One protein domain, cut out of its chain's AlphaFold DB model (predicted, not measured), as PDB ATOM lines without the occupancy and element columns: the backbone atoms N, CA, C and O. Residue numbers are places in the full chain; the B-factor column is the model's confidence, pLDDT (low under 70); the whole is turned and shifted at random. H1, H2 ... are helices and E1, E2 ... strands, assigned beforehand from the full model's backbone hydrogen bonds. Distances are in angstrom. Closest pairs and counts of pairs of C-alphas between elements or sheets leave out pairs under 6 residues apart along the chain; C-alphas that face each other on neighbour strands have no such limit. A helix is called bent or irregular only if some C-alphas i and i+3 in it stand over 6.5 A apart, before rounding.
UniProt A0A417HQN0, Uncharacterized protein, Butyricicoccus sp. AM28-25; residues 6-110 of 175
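This is residues 6 to 110 of the 175 residues of an uncharacterized protein of Butyricicoccus sp. AM28-25 (UniProt A0A417HQN0). Little regular structure: a small, strongly twisted antiparallel sheet, E1-E2-E3, has one helix across one face, and long loops lead away, of which residues 54 to 60 and 62 to 69 stick out. The 105 printed residues, mixed in class, have 34 in named elements, in the order E1, E2, H1, E3. The whole is loose, radius of gyration of the C-alphas 16.4 A, spanning 51 by 31 by 28 A.

E1, residues 6 to 11, and E2, residues 17 to 23, form a hairpin; N 8 and O 20 are 3.0 A apart. H1, residues 30 to 43, is on the sheet; the closest C-alphas of E2 and H1, Ile 21 and Val 33, are 7.7 A apart. H1 is irregular, C-alphas 38 and 41 being 8.4 A apart, with 7 of 10 O i to N i+4 pairs within hydrogen-bond range. E3, residues 74 to 80, is antiparallel to E2; N 21 and O 76 are 3.0 A apart.

E1, 15.7 A long, begins at C-alpha 6 (-37.385, -3.872, -27.331). E2 measures 19.6 A and H1 17.9 A. E3, 19.4 A, ends at C-alpha 80 (-54.208, -6.299, -29.077).

The printed part has no cut. The link from H1 to E3 is long. Residues 54 to 72 and 83 to 110, and residue 41, have pLDDT under 70.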
ATOM      1  N   SER A   6     -36.786  -4.625 -26.220       86.69
ATOM      2  CA  SER A   6     -37.385  -3.872 -27.331       86.69
ATOM      3  C   SER A   6     -38.845  -4.265 -27.541       86.69
ATOM      4  O   SER A   6     -39.199  -5.424 -27.348       86.69
ATOM      5  N   ILE A   7     -39.666  -3.291 -27.939       89.19
ATOM      6  CA  ILE A   7     -41.092  -3.447 -28.248       89.19
ATOM      7  C   ILE A   7     -41.280  -3.024 -29.703       89.19
ATOM      8  O   ILE A   7     -40.795  -1.961 -30.094       89.19
ATOM      9  N   GLU A   8     -41.954  -3.845 -30.499       89.88
ATOM     10  CA  GLU A   8     -42.246  -3.549 -31.900       89.88
ATOM     11  C   GLU A   8     -43.631  -4.062 -32.307       89.88
ATOM     12  O   GLU A   8     -44.139  -5.030 -31.741       89.88
ATOM     13  N   ARG A   9     -44.241  -3.418 -33.308       90.06
ATOM     14  CA  ARG A   9     -45.420  -3.959 -33.997       90.06
ATOM     15  C   ARG A   9     -44.943  -4.818 -35.159       90.06
ATOM     16  O   ARG A   9     -44.176  -4.346 -35.996       90.06
ATOM     17  N   THR A  10     -45.394  -6.060 -35.209       89.69
ATOM     18  CA  THR A  10     -45.078  -7.006 -36.279       89.69
ATOM     19  C   THR A  10     -46.336  -7.758 -36.701       89.69
ATOM     20  O   THR A  10     -47.413  -7.518 -36.158       89.69
ATOM     21  N   TYR A  11     -46.208  -8.633 -37.691       83.62
ATOM     22  CA  TYR A  11     -47.295  -9.475 -38.163       83.62
ATOM     23  C   TYR A  11     -46.995 -10.936 -37.848       83.62
ATOM     24  O   TYR A  11     -45.848 -11.384 -37.948       83.62
ATOM     25  N   ASP A  12     -48.021 -11.673 -37.432       81.06
ATOM     26  CA  ASP A  12     -47.936 -13.124 -37.311       81.06
ATOM     27  C   ASP A  12     -47.964 -13.805 -38.697       81.06
ATOM     28  O   ASP A  12     -48.024 -13.163 -39.744       81.06
ATOM     29  N   LEU A  13     -47.919 -15.140 -38.716       75.75
ATOM     30  CA  LEU A  13     -47.969 -15.925 -39.959       75.75
ATOM     31  C   LEU A  13     -49.319 -15.840 -40.699       75.75
ATOM     32  O   LEU A  13     -49.429 -16.358 -41.808       75.75
ATOM     33  N   HIS A  14     -50.336 -15.234 -40.088       75.75
ATOM     34  CA  HIS A  14     -51.673 -15.032 -40.641       75.75
ATOM     35  C   HIS A  14     -51.952 -13.544 -40.921       75.75
ATOM     36  O   HIS A  14     -53.118 -13.154 -41.005       75.75
ATOM     37  N   ASP A  15     -50.902 -12.724 -41.047       79.50
ATOM     38  CA  ASP A  15     -50.973 -11.281 -41.299       79.50
ATOM     39  C   ASP A  15     -51.771 -10.496 -40.240       79.50
ATOM     40  O   ASP A  15     -52.330  -9.431 -40.513       79.50
ATOM     41  N   ARG A  16     -51.816 -10.985 -38.994       77.56
ATOM     42  CA  ARG A  16     -52.420 -10.260 -37.869       77.56
ATOM     43  C   ARG A  16     -51.386  -9.408 -37.165       77.56
ATOM     44  O   ARG A  16     -50.286  -9.872 -36.872       77.56
ATOM     45  N   LEU A  17     -51.766  -8.170 -36.858       83.12
ATOM     46  CA  LEU A  17     -50.923  -7.246 -36.114       83.12
ATOM     47  C   LEU A  17     -50.730  -7.753 -34.678       83.12
ATOM     48  O   LEU A  17     -51.701  -7.985 -33.957       83.12
ATOM     49  N   VAL A  18     -49.475  -7.898 -34.264       88.06
ATOM     50  CA  VAL A  18     -49.089  -8.300 -32.909       88.06
ATOM     51  C   VAL A  18     -48.027  -7.358 -32.356       88.06
ATOM     52  O   VAL A  18     -47.163  -6.856 -33.080       88.06
ATOM     53  N   VAL A  19     -48.082  -7.118 -31.049       90.25
ATOM     54  CA  VAL A  19     -47.041  -6.401 -30.315       90.25
ATOM     55  C   VAL A  19     -46.042  -7.430 -29.803       90.25
ATOM     56  O   VAL A  19     -46.365  -8.258 -28.953       90.25
ATOM     57  N   ARG A  20     -44.821  -7.385 -30.332       89.62
ATOM     58  CA  ARG A  20     -43.736  -8.293 -29.964       89.62
ATOM     59  C   ARG A  20     -42.793  -7.602 -28.991       89.62
ATOM     60  O   ARG A  20     -42.223  -6.554 -29.300       89.62
ATOM     61  N   ILE A  21     -42.604  -8.210 -27.823       90.25
ATOM     62  CA  ILE A  21     -41.619  -7.765 -26.832       90.25
ATOM     63  C   ILE A  21     -40.472  -8.768 -26.806       90.25
ATOM     64  O   ILE A  21     -40.672  -9.956 -26.564       90.25
ATOM     65  N   LEU A  22     -39.260  -8.272 -27.045       88.44
ATOM     66  CA  LEU A  22     -38.035  -9.064 -27.128       88.44
ATOM     67  C   LEU A  22     -37.096  -8.703 -25.986       88.44
ATOM     68  O   LEU A  22     -36.807  -7.527 -25.765       88.44
ATOM     69  N   LYS A  23     -36.540  -9.713 -25.318       87.44
ATOM     70  CA  LYS A  23     -35.511  -9.558 -24.288       87.44
ATOM     71  C   LYS A  23     -34.252 -10.304 -24.695       87.44
ATOM     72  O   LYS A  23     -34.262 -11.513 -24.891       87.44
ATOM     73  N   ARG A  24     -33.126  -9.588 -24.778       80.69
ATOM     74  CA  ARG A  24     -31.837 -10.152 -25.224       80.69
ATOM     75  C   ARG A  24     -31.238 -11.191 -24.270       80.69
ATOM     76  O   ARG A  24     -30.391 -11.972 -24.689       80.69
ATOM     77  N   ARG A  25     -31.563 -11.140 -22.973       74.19
ATOM     78  CA  ARG A  25     -31.030 -12.051 -21.941       74.19
ATOM     79  C   ARG A  25     -32.034 -12.240 -20.807       74.19
ATOM     80  O   ARG A  25     -32.550 -11.259 -20.276       74.19
ATOM     81  N   GLY A  26     -32.207 -13.487 -20.375       79.12
ATOM     82  CA  GLY A  26     -33.159 -13.853 -19.325       79.12
ATOM     83  C   GLY A  26     -34.592 -13.972 -19.846       79.12
ATOM     84  O   GLY A  26     -34.846 -13.726 -21.020       79.12
ATOM     85  N   ARG A  27     -35.507 -14.362 -18.956       81.56
ATOM     86  CA  ARG A  27     -36.935 -14.541 -19.262       81.56
ATOM     87  C   ARG A  27     -37.716 -13.246 -19.066       81.56
ATOM     88  O   ARG A  27     -37.310 -12.415 -18.249       81.56
ATOM     89  N   LEU A  28     -38.803 -13.088 -19.812       84.75
ATOM     90  CA  LEU A  28     -39.797 -12.035 -19.630       84.75
ATOM     91  C   LEU A  28     -40.862 -12.520 -18.647       84.75
ATOM     92  O   LEU A  28     -41.462 -13.577 -18.836       84.75
ATOM     93  N   THR A  29     -41.108 -11.755 -17.586       86.25
ATOM     94  CA  THR A  29     -42.252 -12.010 -16.698       86.25
ATOM     95  C   THR A  29     -43.463 -11.186 -17.135       86.25
ATOM     96  O   THR A  29     -43.320 -10.124 -17.741       86.25
ATOM     97  N   LEU A  30     -44.677 -11.644 -16.804       85.31
ATOM     98  CA  LEU A  30     -45.903 -10.885 -17.094       85.31
ATOM     99  C   LEU A  30     -45.933  -9.522 -16.383       85.31
ATOM    100  O   LEU A  30     -46.487  -8.565 -16.923       85.31
ATOM    101  N   GLU A  31     -45.313  -9.418 -15.204       85.69
ATOM    102  CA  GLU A  31     -45.133  -8.147 -14.490       85.69
ATOM    103  C   GLU A  31     -44.224  -7.195 -15.275       85.69
ATOM    104  O   GLU A  31     -44.608  -6.056 -15.529       85.69
ATOM    105  N   GLU A  32     -43.065  -7.674 -15.750       85.69
ATOM    106  CA  GLU A  32     -42.162  -6.867 -16.580       85.69
ATOM    107  C   GLU A  32     -42.850  -6.389 -17.864       85.69
ATOM    108  O   GLU A  32     -42.687  -5.233 -18.247       85.69
ATOM    109  N   VAL A  33     -43.623  -7.263 -18.512       88.38
ATOM    110  CA  VAL A  33     -44.404  -6.938 -19.714       88.38
ATOM    111  C   VAL A  33     -45.459  -5.871 -19.416       88.38
ATOM    112  O   VAL A  33     -45.557  -4.890 -20.149       88.38
ATOM    113  N   SER A  34     -46.206  -6.016 -18.320       86.44
ATOM    114  CA  SER A  34     -47.250  -5.061 -17.930       86.44
ATOM    115  C   SER A  34     -46.677  -3.674 -17.635       86.44
ATOM    116  O   SER A  34     -47.228  -2.671 -18.090       86.44
ATOM    117  N   ASP A  35     -45.555  -3.606 -16.917       86.31
ATOM    118  CA  ASP A  35     -44.862  -2.348 -16.629       86.31
ATOM    119  C   ASP A  35     -44.361  -1.670 -17.906       86.31
ATOM    120  O   ASP A  35     -44.472  -0.453 -18.054       86.31
ATOM    121  N   LEU A  36     -43.814  -2.451 -18.842       87.50
ATOM    122  CA  LEU A  36     -43.311  -1.934 -20.112       87.50
ATOM    123  C   LEU A  36     -44.423  -1.298 -20.947       87.50
ATOM    124  O   LEU A  36     -44.242  -0.178 -21.419       87.50
ATOM    125  N   LEU A  37     -45.568  -1.971 -21.077       87.00
ATOM    126  CA  LEU A  37     -46.715  -1.468 -21.840       87.00
ATOM    127  C   LEU A  37     -47.309  -0.186 -21.234       87.00
ATOM    128  O   LEU A  37     -47.779   0.685 -21.959       87.00
ATOM    129  N   ARG A  38     -47.262  -0.040 -19.902       83.38
ATOM    130  CA  ARG A  38     -47.786   1.146 -19.203       83.38
ATOM    131  C   ARG A  38     -46.842   2.347 -19.236       83.38
ATOM    132  O   ARG A  38     -47.314   3.481 -19.197       83.38
ATOM    133  N   LEU A  39     -45.528   2.117 -19.221       80.06
ATOM    134  CA  LEU A  39     -44.535   3.166 -18.954       80.06
ATOM    135  C   LEU A  39     -43.723   3.591 -20.185       80.06
ATOM    136  O   LEU A  39     -43.293   4.743 -20.256       80.06
ATOM    137  N   GLU A  40     -43.467   2.694 -21.140       77.69
ATOM    138  CA  GLU A  40     -42.712   3.033 -22.354       77.69
ATOM    139  C   GLU A  40     -43.635   3.668 -23.415       77.69
ATOM    140  O   GLU A  40     -44.842   3.448 -23.437       77.69
ATOM    141  N   GLY A  41     -43.075   4.494 -24.305       69.88
ATOM    142  CA  GLY A  41     -43.829   5.077 -25.428       69.88
ATOM    143  C   GLY A  41     -44.886   6.127 -25.054       69.88
ATOM    144  O   GLY A  41     -45.714   6.470 -25.888       69.88
ATOM    145  N   GLY A  42     -44.894   6.645 -23.819       70.88
ATOM    146  CA  GLY A  42     -45.803   7.732 -23.421       70.88
ATOM    147  C   GLY A  42     -47.293   7.378 -23.506       70.88
ATOM    148  O   GLY A  42     -48.111   8.267 -23.727       70.88
ATOM    149  N   GLY A  43     -47.635   6.094 -23.354       73.00
ATOM    150  CA  GLY A  43     -49.007   5.589 -23.470       73.00
ATOM    151  C   GLY A  43     -49.358   4.992 -24.835       73.00
ATOM    152  O   GLY A  43     -50.456   4.475 -24.988       73.00
ATOM    153  N   GLU A  44     -48.435   4.993 -25.805       82.50
ATOM    154  CA  GLU A  44     -48.636   4.380 -27.133       82.50
ATOM    155  C   GLU A  44     -49.009   2.885 -27.077       82.50
ATOM    156  O   GLU A  44     -49.675   2.377 -27.976       82.50
ATOM    157  N   TRP A  45     -48.578   2.189 -26.025       85.38
ATOM    158  CA  TRP A  45     -48.783   0.750 -25.817       85.38
ATOM    159  C   TRP A  45     -49.829   0.457 -24.735       85.38
ATOM    160  O   TRP A  45     -49.915  -0.661 -24.230       85.38
ATOM    161  N   SER A  46     -50.588   1.477 -24.325       82.00
ATOM    162  CA  SER A  46     -51.631   1.323 -23.320       82.00
ATOM    163  C   SER A  46     -52.863   0.699 -23.960       82.00
ATOM    164  O   SER A  46     -53.546   1.339 -24.755       82.00
ATOM    165  N   GLY A  47     -53.176  -0.533 -23.576       80.31
ATOM    166  CA  GLY A  47     -54.286  -1.268 -24.159       80.31
ATOM    167  C   GLY A  47     -54.522  -2.611 -23.486       80.31
ATOM    168  O   GLY A  47     -53.884  -2.963 -22.487       80.31
ATOM    169  N   TRP A  48     -55.461  -3.362 -24.053       78.19
ATOM    170  CA  TRP A  48     -55.784  -4.716 -23.628       78.19
ATOM    171  C   TRP A  48     -55.094  -5.710 -24.548       78.19
ATOM    172  O   TRP A  48     -55.211  -5.616 -25.765       78.19
ATOM    173  N   TYR A  49     -54.404  -6.685 -23.966       84.94
ATOM    174  CA  TYR A  49     -53.637  -7.662 -24.728       84.94
ATOM    175  C   TYR A  49     -53.972  -9.088 -24.297       84.94
ATOM    176  O   TYR A  49     -54.120  -9.374 -23.107       84.94
ATOM    177  N   ALA A  50     -54.048  -9.997 -25.267       81.56
ATOM    178  CA  ALA A  50     -54.053 -11.438 -25.050       81.56
ATOM    179  C   ALA A  50     -52.683 -12.034 -25.386       81.56
ATOM    180  O   ALA A  50     -52.070 -11.684 -26.391       81.56
ATOM    181  N   VAL A  51     -52.246 -13.000 -24.579       82.88
ATOM    182  CA  VAL A  51     -51.097 -13.862 -24.876       82.88
ATOM    183  C   VAL A  51     -51.560 -15.311 -24.959       82.88
ATOM    184  O   VAL A  51     -52.342 -15.773 -24.126       82.88
ATOM    185  N   LEU A  52     -51.063 -16.041 -25.956       73.12
ATOM    186  CA  LEU A  52     -51.249 -17.482 -26.052       73.12
ATOM    187  C   LEU A  52     -50.079 -18.193 -25.365       73.12
ATOM    188  O   LEU A  52     -48.941 -18.114 -25.818       73.12
ATOM    189  N   LEU A  53     -50.366 -18.920 -24.287       71.44
ATOM    190  CA  LEU A  53     -49.379 -19.757 -23.611       71.44
ATOM    191  C   LEU A  53     -49.406 -21.163 -24.215       71.44
ATOM    192  O   LEU A  53     -50.356 -21.920 -24.010       71.44
ATOM    193  N   ASN A  54     -48.366 -21.517 -24.972       65.00
ATOM    194  CA  ASN A  54     -48.178 -22.882 -25.450       65.00
ATOM    195  C   ASN A  54     -47.485 -23.710 -24.357       65.00
ATOM    196  O   ASN A  54     -46.290 -23.553 -24.127       65.00
ATOM    197  N   CYS A  55     -48.250 -24.576 -23.691       69.94
ATOM    198  CA  CYS A  55     -47.766 -25.484 -22.645       69.94
ATOM    199  C   CYS A  55     -47.737 -26.951 -23.113       69.94
ATOM    200  O   CYS A  55     -47.940 -27.862 -22.311       69.94
ATOM    201  N   THR A  56     -47.586 -27.196 -24.416       68.94
ATOM    202  CA  THR A  56     -47.521 -28.563 -24.958       68.94
ATOM    203  C   THR A  56     -46.193 -29.241 -24.609       68.94
ATOM    204  O   THR A  56     -45.201 -28.586 -24.307       68.94
ATOM    205  N   GLU A  57     -46.129 -30.572 -24.676       55.69
ATOM    206  CA  GLU A  57     -44.884 -31.311 -24.398       55.69
ATOM    207  C   GLU A  57     -43.722 -30.886 -25.312       55.69
ATOM    208  O   GLU A  57     -42.566 -30.941 -24.904       55.69
ATOM    209  N   GLY A  58     -44.020 -30.367 -26.510       58.31
ATOM    210  CA  GLY A  58     -43.026 -29.803 -27.427       58.31
ATOM    211  C   GLY A  58     -42.343 -28.524 -26.925       58.31
ATOM    212  O   GLY A  58     -41.323 -28.136 -27.487       58.31
ATOM    213  N   THR A  59     -42.866 -27.878 -25.878       55.09
ATOM    214  CA  THR A  59     -42.235 -26.723 -25.215       55.09
ATOM    215  C   THR A  59     -41.495 -27.108 -23.929       55.09
ATOM    216  O   THR A  59     -40.865 -26.255 -23.304       55.09
ATOM    217  N   ILE A  60     -41.546 -28.382 -23.517       54.72
ATOM    218  CA  ILE A  60     -40.702 -28.929 -22.451       54.72
ATOM    219  C   ILE A  60     -39.351 -29.252 -23.093       54.72
ATOM    220  O   ILE A  60     -39.164 -30.306 -23.694       54.72
ATOM    221  N   GLY A  61     -38.416 -28.305 -23.032       48.28
ATOM    222  CA  GLY A  61     -37.075 -28.499 -23.580       48.28
ATOM    223  C   GLY A  61     -36.411 -29.758 -23.007       48.28
ATOM    224  O   GLY A  61     -36.327 -29.913 -21.788       48.28
ATOM    225  N   GLY A  62     -35.924 -30.636 -23.892       46.81
ATOM    226  CA  GLY A  62     -34.986 -31.697 -23.520       46.81
ATOM    227  C   GLY A  62     -35.329 -33.128 -23.934       46.81
ATOM    228  O   GLY A  62     -35.249 -34.022 -23.102       46.81
ATOM    229  N   ASN A  63     -35.529 -33.388 -25.226       43.41
ATOM    230  CA  ASN A  63     -35.002 -34.627 -25.799       43.41
ATOM    231  C   ASN A  63     -33.809 -34.185 -26.644       43.41
ATOM    232  O   ASN A  63     -34.024 -33.713 -27.755       43.41
ATOM    233  N   GLY A  64     -32.588 -34.247 -26.097       49.75
ATOM    234  CA  GLY A  64     -31.325 -33.788 -26.708       49.75
ATOM    235  C   GLY A  64     -30.905 -34.544 -27.977       49.75
ATOM    236  O   GLY A  64     -29.782 -35.016 -28.085       49.75
ATOM    237  N   LEU A  65     -31.835 -34.704 -28.914       48.09
ATOM    238  CA  LEU A  65     -31.700 -35.335 -30.221       48.09
ATOM    239  C   LEU A  65     -31.418 -34.309 -31.323       48.09
ATOM    240  O   LEU A  65     -30.930 -34.693 -32.383       48.09
ATOM    241  N   TYR A  66     -31.679 -33.024 -31.072       50.06
ATOM    242  CA  TYR A  66     -31.393 -31.942 -32.006       50.06
ATOM    243  C   TYR A  66     -30.645 -30.832 -31.271       50.06
ATOM    244  O   TYR A  66     -31.164 -30.236 -30.333       50.06
ATOM    245  N   ASP A  67     -29.405 -30.603 -31.694       46.62
ATOM    246  CA  ASP A  67     -28.462 -29.599 -31.192       46.62
ATOM    247  C   ASP A  67     -28.877 -28.189 -31.662       46.62
ATOM    248  O   ASP A  67     -28.137 -27.480 -32.341       46.62
ATOM    249  N   SER A  68     -30.133 -27.807 -31.413       53.94
ATOM    250  CA  SER A  68     -30.581 -26.438 -31.648       53.94
ATOM    251  C   SER A  68     -30.154 -25.605 -30.452       53.94
ATOM    252  O   SER A  68     -30.670 -25.812 -29.356       53.94
ATOM    253  N   GLU A  69     -29.212 -24.682 -30.659       55.34
ATOM    254  CA  GLU A  69     -28.863 -23.672 -29.661       55.34
ATOM    255  C   GLU A  69     -30.152 -23.021 -29.142       55.34
ATOM    256  O   GLU A  69     -30.867 -22.366 -29.907       55.34
ATOM    257  N   ASP A  70     -30.459 -23.213 -27.856       55.78
ATOM    258  CA  ASP A  70     -31.586 -22.532 -27.228       55.78
ATOM    259  C   ASP A  70     -31.440 -21.021 -27.481       55.78
ATOM    260  O   ASP A  70     -30.369 -20.450 -27.208       55.78
ATOM    261  N   PRO A  71     -32.470 -20.348 -28.025       57.34
ATOM    262  CA  PRO A  71     -32.369 -18.941 -28.369       57.34
ATOM    263  C   PRO A  71     -31.972 -18.132 -27.130       57.34
ATOM    264  O   PRO A  71     -32.594 -18.208 -26.070       57.34
ATOM    265  N   LYS A  72     -30.893 -17.350 -27.252       60.69
ATOM    266  CA  LYS A  72     -30.405 -16.476 -26.178       60.69
ATOM    267  C   LYS A  72     -31.376 -15.310 -26.002       60.69
ATOM    268  O   LYS A  72     -31.200 -14.268 -26.626       60.69
ATOM    269  N   GLY A  73     -32.383 -15.491 -25.156       70.94
ATOM    270  CA  GLY A  73     -33.374 -14.463 -24.857       70.94
ATOM    271  C   GLY A  73     -34.776 -15.024 -24.682       70.94
ATOM    272  O   GLY A  73     -34.963 -16.232 -24.586       70.94
ATOM    273  N   ASP A  74     -35.742 -14.118 -24.631       81.31
ATOM    274  CA  ASP A  74     -37.160 -14.450 -24.547       81.31
ATOM    275  C   ASP A  74     -37.973 -13.488 -25.414       81.31
ATOM    276  O   ASP A  74     -37.575 -12.335 -25.625       81.31
ATOM    277  N   ALA A  75     -39.089 -13.979 -25.934       83.38
ATOM    278  CA  ALA A  75     -39.970 -13.253 -26.831       83.38
ATOM    279  C   ALA A  75     -41.421 -13.579 -26.490       83.38
ATOM    280  O   ALA A  75     -41.788 -14.744 -26.358       83.38
ATOM    281  N   ILE A  76     -42.249 -12.546 -26.383       86.38
ATOM    282  CA  ILE A  76     -43.687 -12.689 -26.164       86.38
ATOM    283  C   ILE A  76     -44.432 -11.891 -27.228       86.38
ATOM    284  O   ILE A  76     -44.144 -10.712 -27.449       86.38
ATOM    285  N   ASP A  77     -45.381 -12.561 -27.877       85.88
ATOM    286  CA  ASP A  77     -46.296 -11.955 -28.837       85.88
ATOM    287  C   ASP A  77     -47.628 -11.685 -28.148       85.88
ATOM    288  O   ASP A  77     -48.242 -12.576 -27.550       85.88
ATOM    289  N   LEU A  78     -48.055 -10.432 -28.224       87.50
ATOM    290  CA  LEU A  78     -49.266  -9.923 -27.611       87.50
ATOM    291  C   LEU A  78     -50.243  -9.510 -28.707       87.50
ATOM    292  O   LEU A  78     -49.920  -8.696 -29.573       87.50
ATOM    293  N   TYR A  79     -51.451 -10.054 -28.648       82.69
ATOM    294  CA  TYR A  79     -52.540  -9.690 -29.545       82.69
ATOM    295  C   TYR A  79     -53.350  -8.579 -28.898       82.69
ATOM    296  O   TYR A  79     -53.909  -8.776 -27.818       82.69
ATOM    297  N   GLU A  80     -53.399  -7.421 -29.542       81.25
ATOM    298  CA  GLU A  80     -54.208  -6.299 -29.077       81.25
ATOM    299  C   GLU A  80     -55.698  -6.632 -29.204       81.25
ATOM    300  O   GLU A  80     -56.145  -7.234 -30.182       81.25
ATOM    301  N   ILE A  81     -56.461  -6.284 -28.173       77.81
ATOM    302  CA  ILE A  81     -57.906  -6.463 -28.114       77.81
ATOM    303  C   ILE A  81     -58.525  -5.074 -28.186       77.81
ATOM    304  O   ILE A  81     -58.559  -4.352 -27.188       77.81
ATOM    305  N   ASN A  82     -59.044  -4.732 -29.361       71.25
ATOM    306  CA  ASN A  82     -59.808  -3.511 -29.571       71.25
ATOM    307  C   ASN A  82     -61.310  -3.801 -29.585       71.25
ATOM    308  O   ASN A  82     -61.764  -4.897 -29.931       71.25
ATOM    309  N   GLU A  83     -62.098  -2.798 -29.209       67.00
ATOM    310  CA  GLU A  83     -63.550  -2.862 -29.327       67.00
ATOM    311  C   GLU A  83     -63.965  -2.907 -30.802       67.00
ATOM    312  O   GLU A  83     -63.540  -2.075 -31.600       67.00
ATOM    313  N   GLY A  84     -64.831  -3.858 -31.159       64.44
ATOM    314  CA  GLY A  84     -65.363  -3.979 -32.516       64.44
ATOM    315  C   GLY A  84     -64.464  -4.710 -33.519       64.44
ATOM    316  O   GLY A  84     -64.859  -4.822 -34.678       64.44
ATOM    317  N   ASP A  85     -63.315  -5.237 -33.090       68.38
ATOM    318  CA  ASP A  85     -62.473  -6.123 -33.906       68.38
ATOM    319  C   ASP A  85     -62.874  -7.601 -33.747       68.38
ATOM    320  O   ASP A  85     -63.643  -7.979 -32.866       68.38
ATOM    321  N   ASP A  86     -62.358  -8.488 -34.598       69.62
ATOM    322  CA  ASP A  86     -62.526  -9.928 -34.401       69.62
ATOM    323  C   ASP A  86     -61.574 -10.452 -33.319       69.62
ATOM    324  O   ASP A  86     -60.388 -10.128 -33.279       69.62
ATOM    325  N   CYS A  87     -62.078 -11.325 -32.443       64.50
ATOM    326  CA  CYS A  87     -61.295 -11.891 -31.355       64.50
ATOM    327  C   CYS A  87     -60.098 -12.671 -31.913       64.50
ATOM    328  O   CYS A  87     -60.305 -13.652 -32.641       64.50
ATOM    329  N   PRO A  88     -58.855 -12.345 -31.511       64.25
ATOM    330  CA  PRO A  88     -57.675 -13.022 -32.034       64.25
ATOM    331  C   PRO A  88     -57.636 -14.514 -31.665       64.25
ATOM    332  O   PRO A  88     -56.990 -15.295 -32.357       64.25
ATOM    333  N   ILE A  89     -58.376 -14.932 -30.629       65.62
ATOM    334  CA  ILE A  89     -58.400 -16.312 -30.123       65.62
ATOM    335  C   ILE A  89     -59.449 -17.176 -30.835       65.62
ATOM    336  O   ILE A  89     -59.154 -18.299 -31.229       65.62
ATOM    337  N   CYS A  90     -60.688 -16.692 -30.977       62.00
ATOM    338  CA  CYS A  90     -61.797 -17.506 -31.496       62.00
ATOM    339  C   CYS A  90     -62.376 -17.021 -32.832       62.00
ATOM    340  O   CYS A  90     -63.272 -17.673 -33.364       62.00
ATOM    341  N   GLY A  91     -61.900 -15.889 -33.360       61.75
ATOM    342  CA  GLY A  91     -62.350 -15.313 -34.631       61.75
ATOM    343  C   GLY A  91     -63.795 -14.811 -34.627       61.75
ATOM    344  O   GLY A  91     -64.335 -14.519 -35.686       61.75
ATOM    345  N   LYS A  92     -64.448 -14.749 -33.462       65.31
ATOM    346  CA  LYS A  92     -65.765 -14.125 -33.321       65.31
ATOM    347  C   LYS A  92     -65.595 -12.635 -33.084       65.31
ATOM    348  O   LYS A  92     -64.700 -12.258 -32.331       65.31
ATOM    349  N   PHE A  93     -66.511 -11.843 -33.627       56.06
ATOM    350  CA  PHE A  93     -66.621 -10.419 -33.343       56.06
ATOM    351  C   PHE A  93     -66.536 -10.166 -31.839       56.06
ATOM    352  O   PHE A  93     -67.307 -10.756 -31.073       56.06
ATOM    353  N   ILE A  94     -65.592  -9.325 -31.426       61.12
ATOM    354  CA  ILE A  94     -65.504  -8.806 -30.069       61.12
ATOM    355  C   ILE A  94     -66.693  -7.858 -29.921       61.12
ATOM    356  O   ILE A  94     -66.670  -6.759 -30.481       61.12
ATOM    357  N   PRO A  95     -67.759  -8.259 -29.193       54.84
ATOM    358  CA  PRO A  95     -68.784  -7.291 -28.860       54.84
ATOM    359  C   PRO A  95     -68.097  -6.166 -28.080       54.84
ATOM    360  O   PRO A  95     -67.117  -6.449 -27.392       54.84
ATOM    361  N   PRO A  96     -68.573  -4.914 -28.159       57.81
ATOM    362  CA  PRO A  96     -68.032  -3.829 -27.347       57.81
ATOM    363  C   PRO A  96     -68.169  -4.241 -25.876       57.81
ATOM    364  O   PRO A  96     -69.262  -4.193 -25.301       57.81
ATOM    365  N   PHE A  97     -67.101  -4.807 -25.309       57.06
ATOM    366  CA  PHE A  97     -67.152  -5.482 -24.026       57.06
ATOM    367  C   PHE A  97     -67.349  -4.396 -22.983       57.06
ATOM    368  O   PHE A  97     -66.440  -3.654 -22.644       57.06
ATOM    369  N   GLN A  98     -68.559  -4.303 -22.442       55.69
ATOM    370  CA  GLN A  98     -68.838  -3.349 -21.379       55.69
ATOM    371  C   GLN A  98     -68.266  -3.801 -20.030       55.69
ATOM    372  O   GLN A  98     -68.524  -3.111 -19.054       55.69
ATOM    373  N   TYR A  99     -67.554  -4.939 -19.930       55.69
ATOM    374  CA  TYR A  99     -67.082  -5.508 -18.660       55.69
ATOM    375  C   TYR A  99     -65.926  -6.522 -18.770       55.69
ATOM    376  O   TYR A  99     -65.737  -7.183 -19.787       55.69
ATOM    377  N   CYS A 100     -65.199  -6.694 -17.661       53.16
ATOM    378  CA  CYS A 100     -64.111  -7.643 -17.458       53.16
ATOM    379  C   CYS A 100     -64.647  -9.078 -17.299       53.16
ATOM    380  O   CYS A 100     -65.372  -9.343 -16.340       53.16
ATOM    381  N   PRO A 101     -64.243 -10.048 -18.138       51.88
ATOM    382  CA  PRO A 101     -64.687 -11.442 -18.015       51.88
ATOM    383  C   PRO A 101     -64.205 -12.161 -16.745       51.88
ATOM    384  O   PRO A 101     -64.776 -13.179 -16.370       51.88
ATOM    385  N   SER A 102     -63.152 -11.653 -16.092       48.00
ATOM    386  CA  SER A 102     -62.552 -12.265 -14.898       48.00
ATOM    387  C   SER A 102     -63.268 -11.866 -13.600       48.00
ATOM    388  O   SER A 102     -63.478 -12.702 -12.725       48.00
ATOM    389  N   CYS A 103     -63.685 -10.600 -13.474       52.84
ATOM    390  CA  CYS A 103     -64.314 -10.074 -12.253       52.84
ATOM    391  C   CYS A 103     -65.698  -9.435 -12.460       52.84
ATOM    392  O   CYS A 103     -66.330  -9.029 -11.490       52.84
ATOM    393  N   GLY A 104     -66.178  -9.320 -13.700       50.28
ATOM    394  CA  GLY A 104     -67.478  -8.730 -14.037       50.28
ATOM    395  C   GLY A 104     -67.543  -7.200 -13.964       50.28
ATOM    396  O   GLY A 104     -68.597  -6.635 -14.247       50.28
ATOM    397  N   ALA A 105     -66.450  -6.518 -13.597       51.66
ATOM    398  CA  ALA A 105     -66.411  -5.058 -13.490       51.66
ATOM    399  C   ALA A 105     -66.588  -4.400 -14.859       51.66
ATOM    400  O   ALA A 105     -65.941  -4.825 -15.817       51.66
ATOM    401  N   LYS A 106     -67.428  -3.365 -14.964       54.91
ATOM    402  CA  LYS A 106     -67.636  -2.693 -16.245       54.91
ATOM    403  C   LYS A 106     -66.379  -1.949 -16.691       54.91
ATOM    404  O   LYS A 106     -65.735  -1.291 -15.883       54.91
ATOM    405  N   TRP A 107     -66.031  -2.022 -17.972       55.69
ATOM    406  CA  TRP A 107     -64.864  -1.308 -18.508       55.69
ATOM    407  C   TRP A 107     -65.083   0.206 -18.579       55.69
ATOM    408  O   TRP A 107     -64.130   0.953 -18.415       55.69
ATOM    409  N   SER A 108     -66.336   0.668 -18.664       55.28
ATOM    410  CA  SER A 108     -66.688   2.084 -18.469       55.28
ATOM    411  C   SER A 108     -66.306   2.628 -17.088       55.28
ATOM    412  O   SER A 108     -66.164   3.835 -16.919       55.28
ATOM    413  N   ASP A 109     -66.163   1.742 -16.100       52.78
ATOM    414  CA  ASP A 109     -65.795   2.097 -14.732       52.78
ATOM    415  C   ASP A 109     -64.271   2.002 -14.528       52.78
ATOM    416  O   ASP A 109     -63.772   2.383 -13.473       52.78
ATOM    417  N   ALA A 110     -63.508   1.535 -15.530       51.09
ATOM    418  CA  ALA A 110     -62.046   1.472 -15.462       51.09
ATOM    419  C   ALA A 110     -61.404   2.872 -15.411       51.09
ATOM    420  O   ALA A 110     -60.352   3.035 -14.792       51.09
TER     421      ALA A 110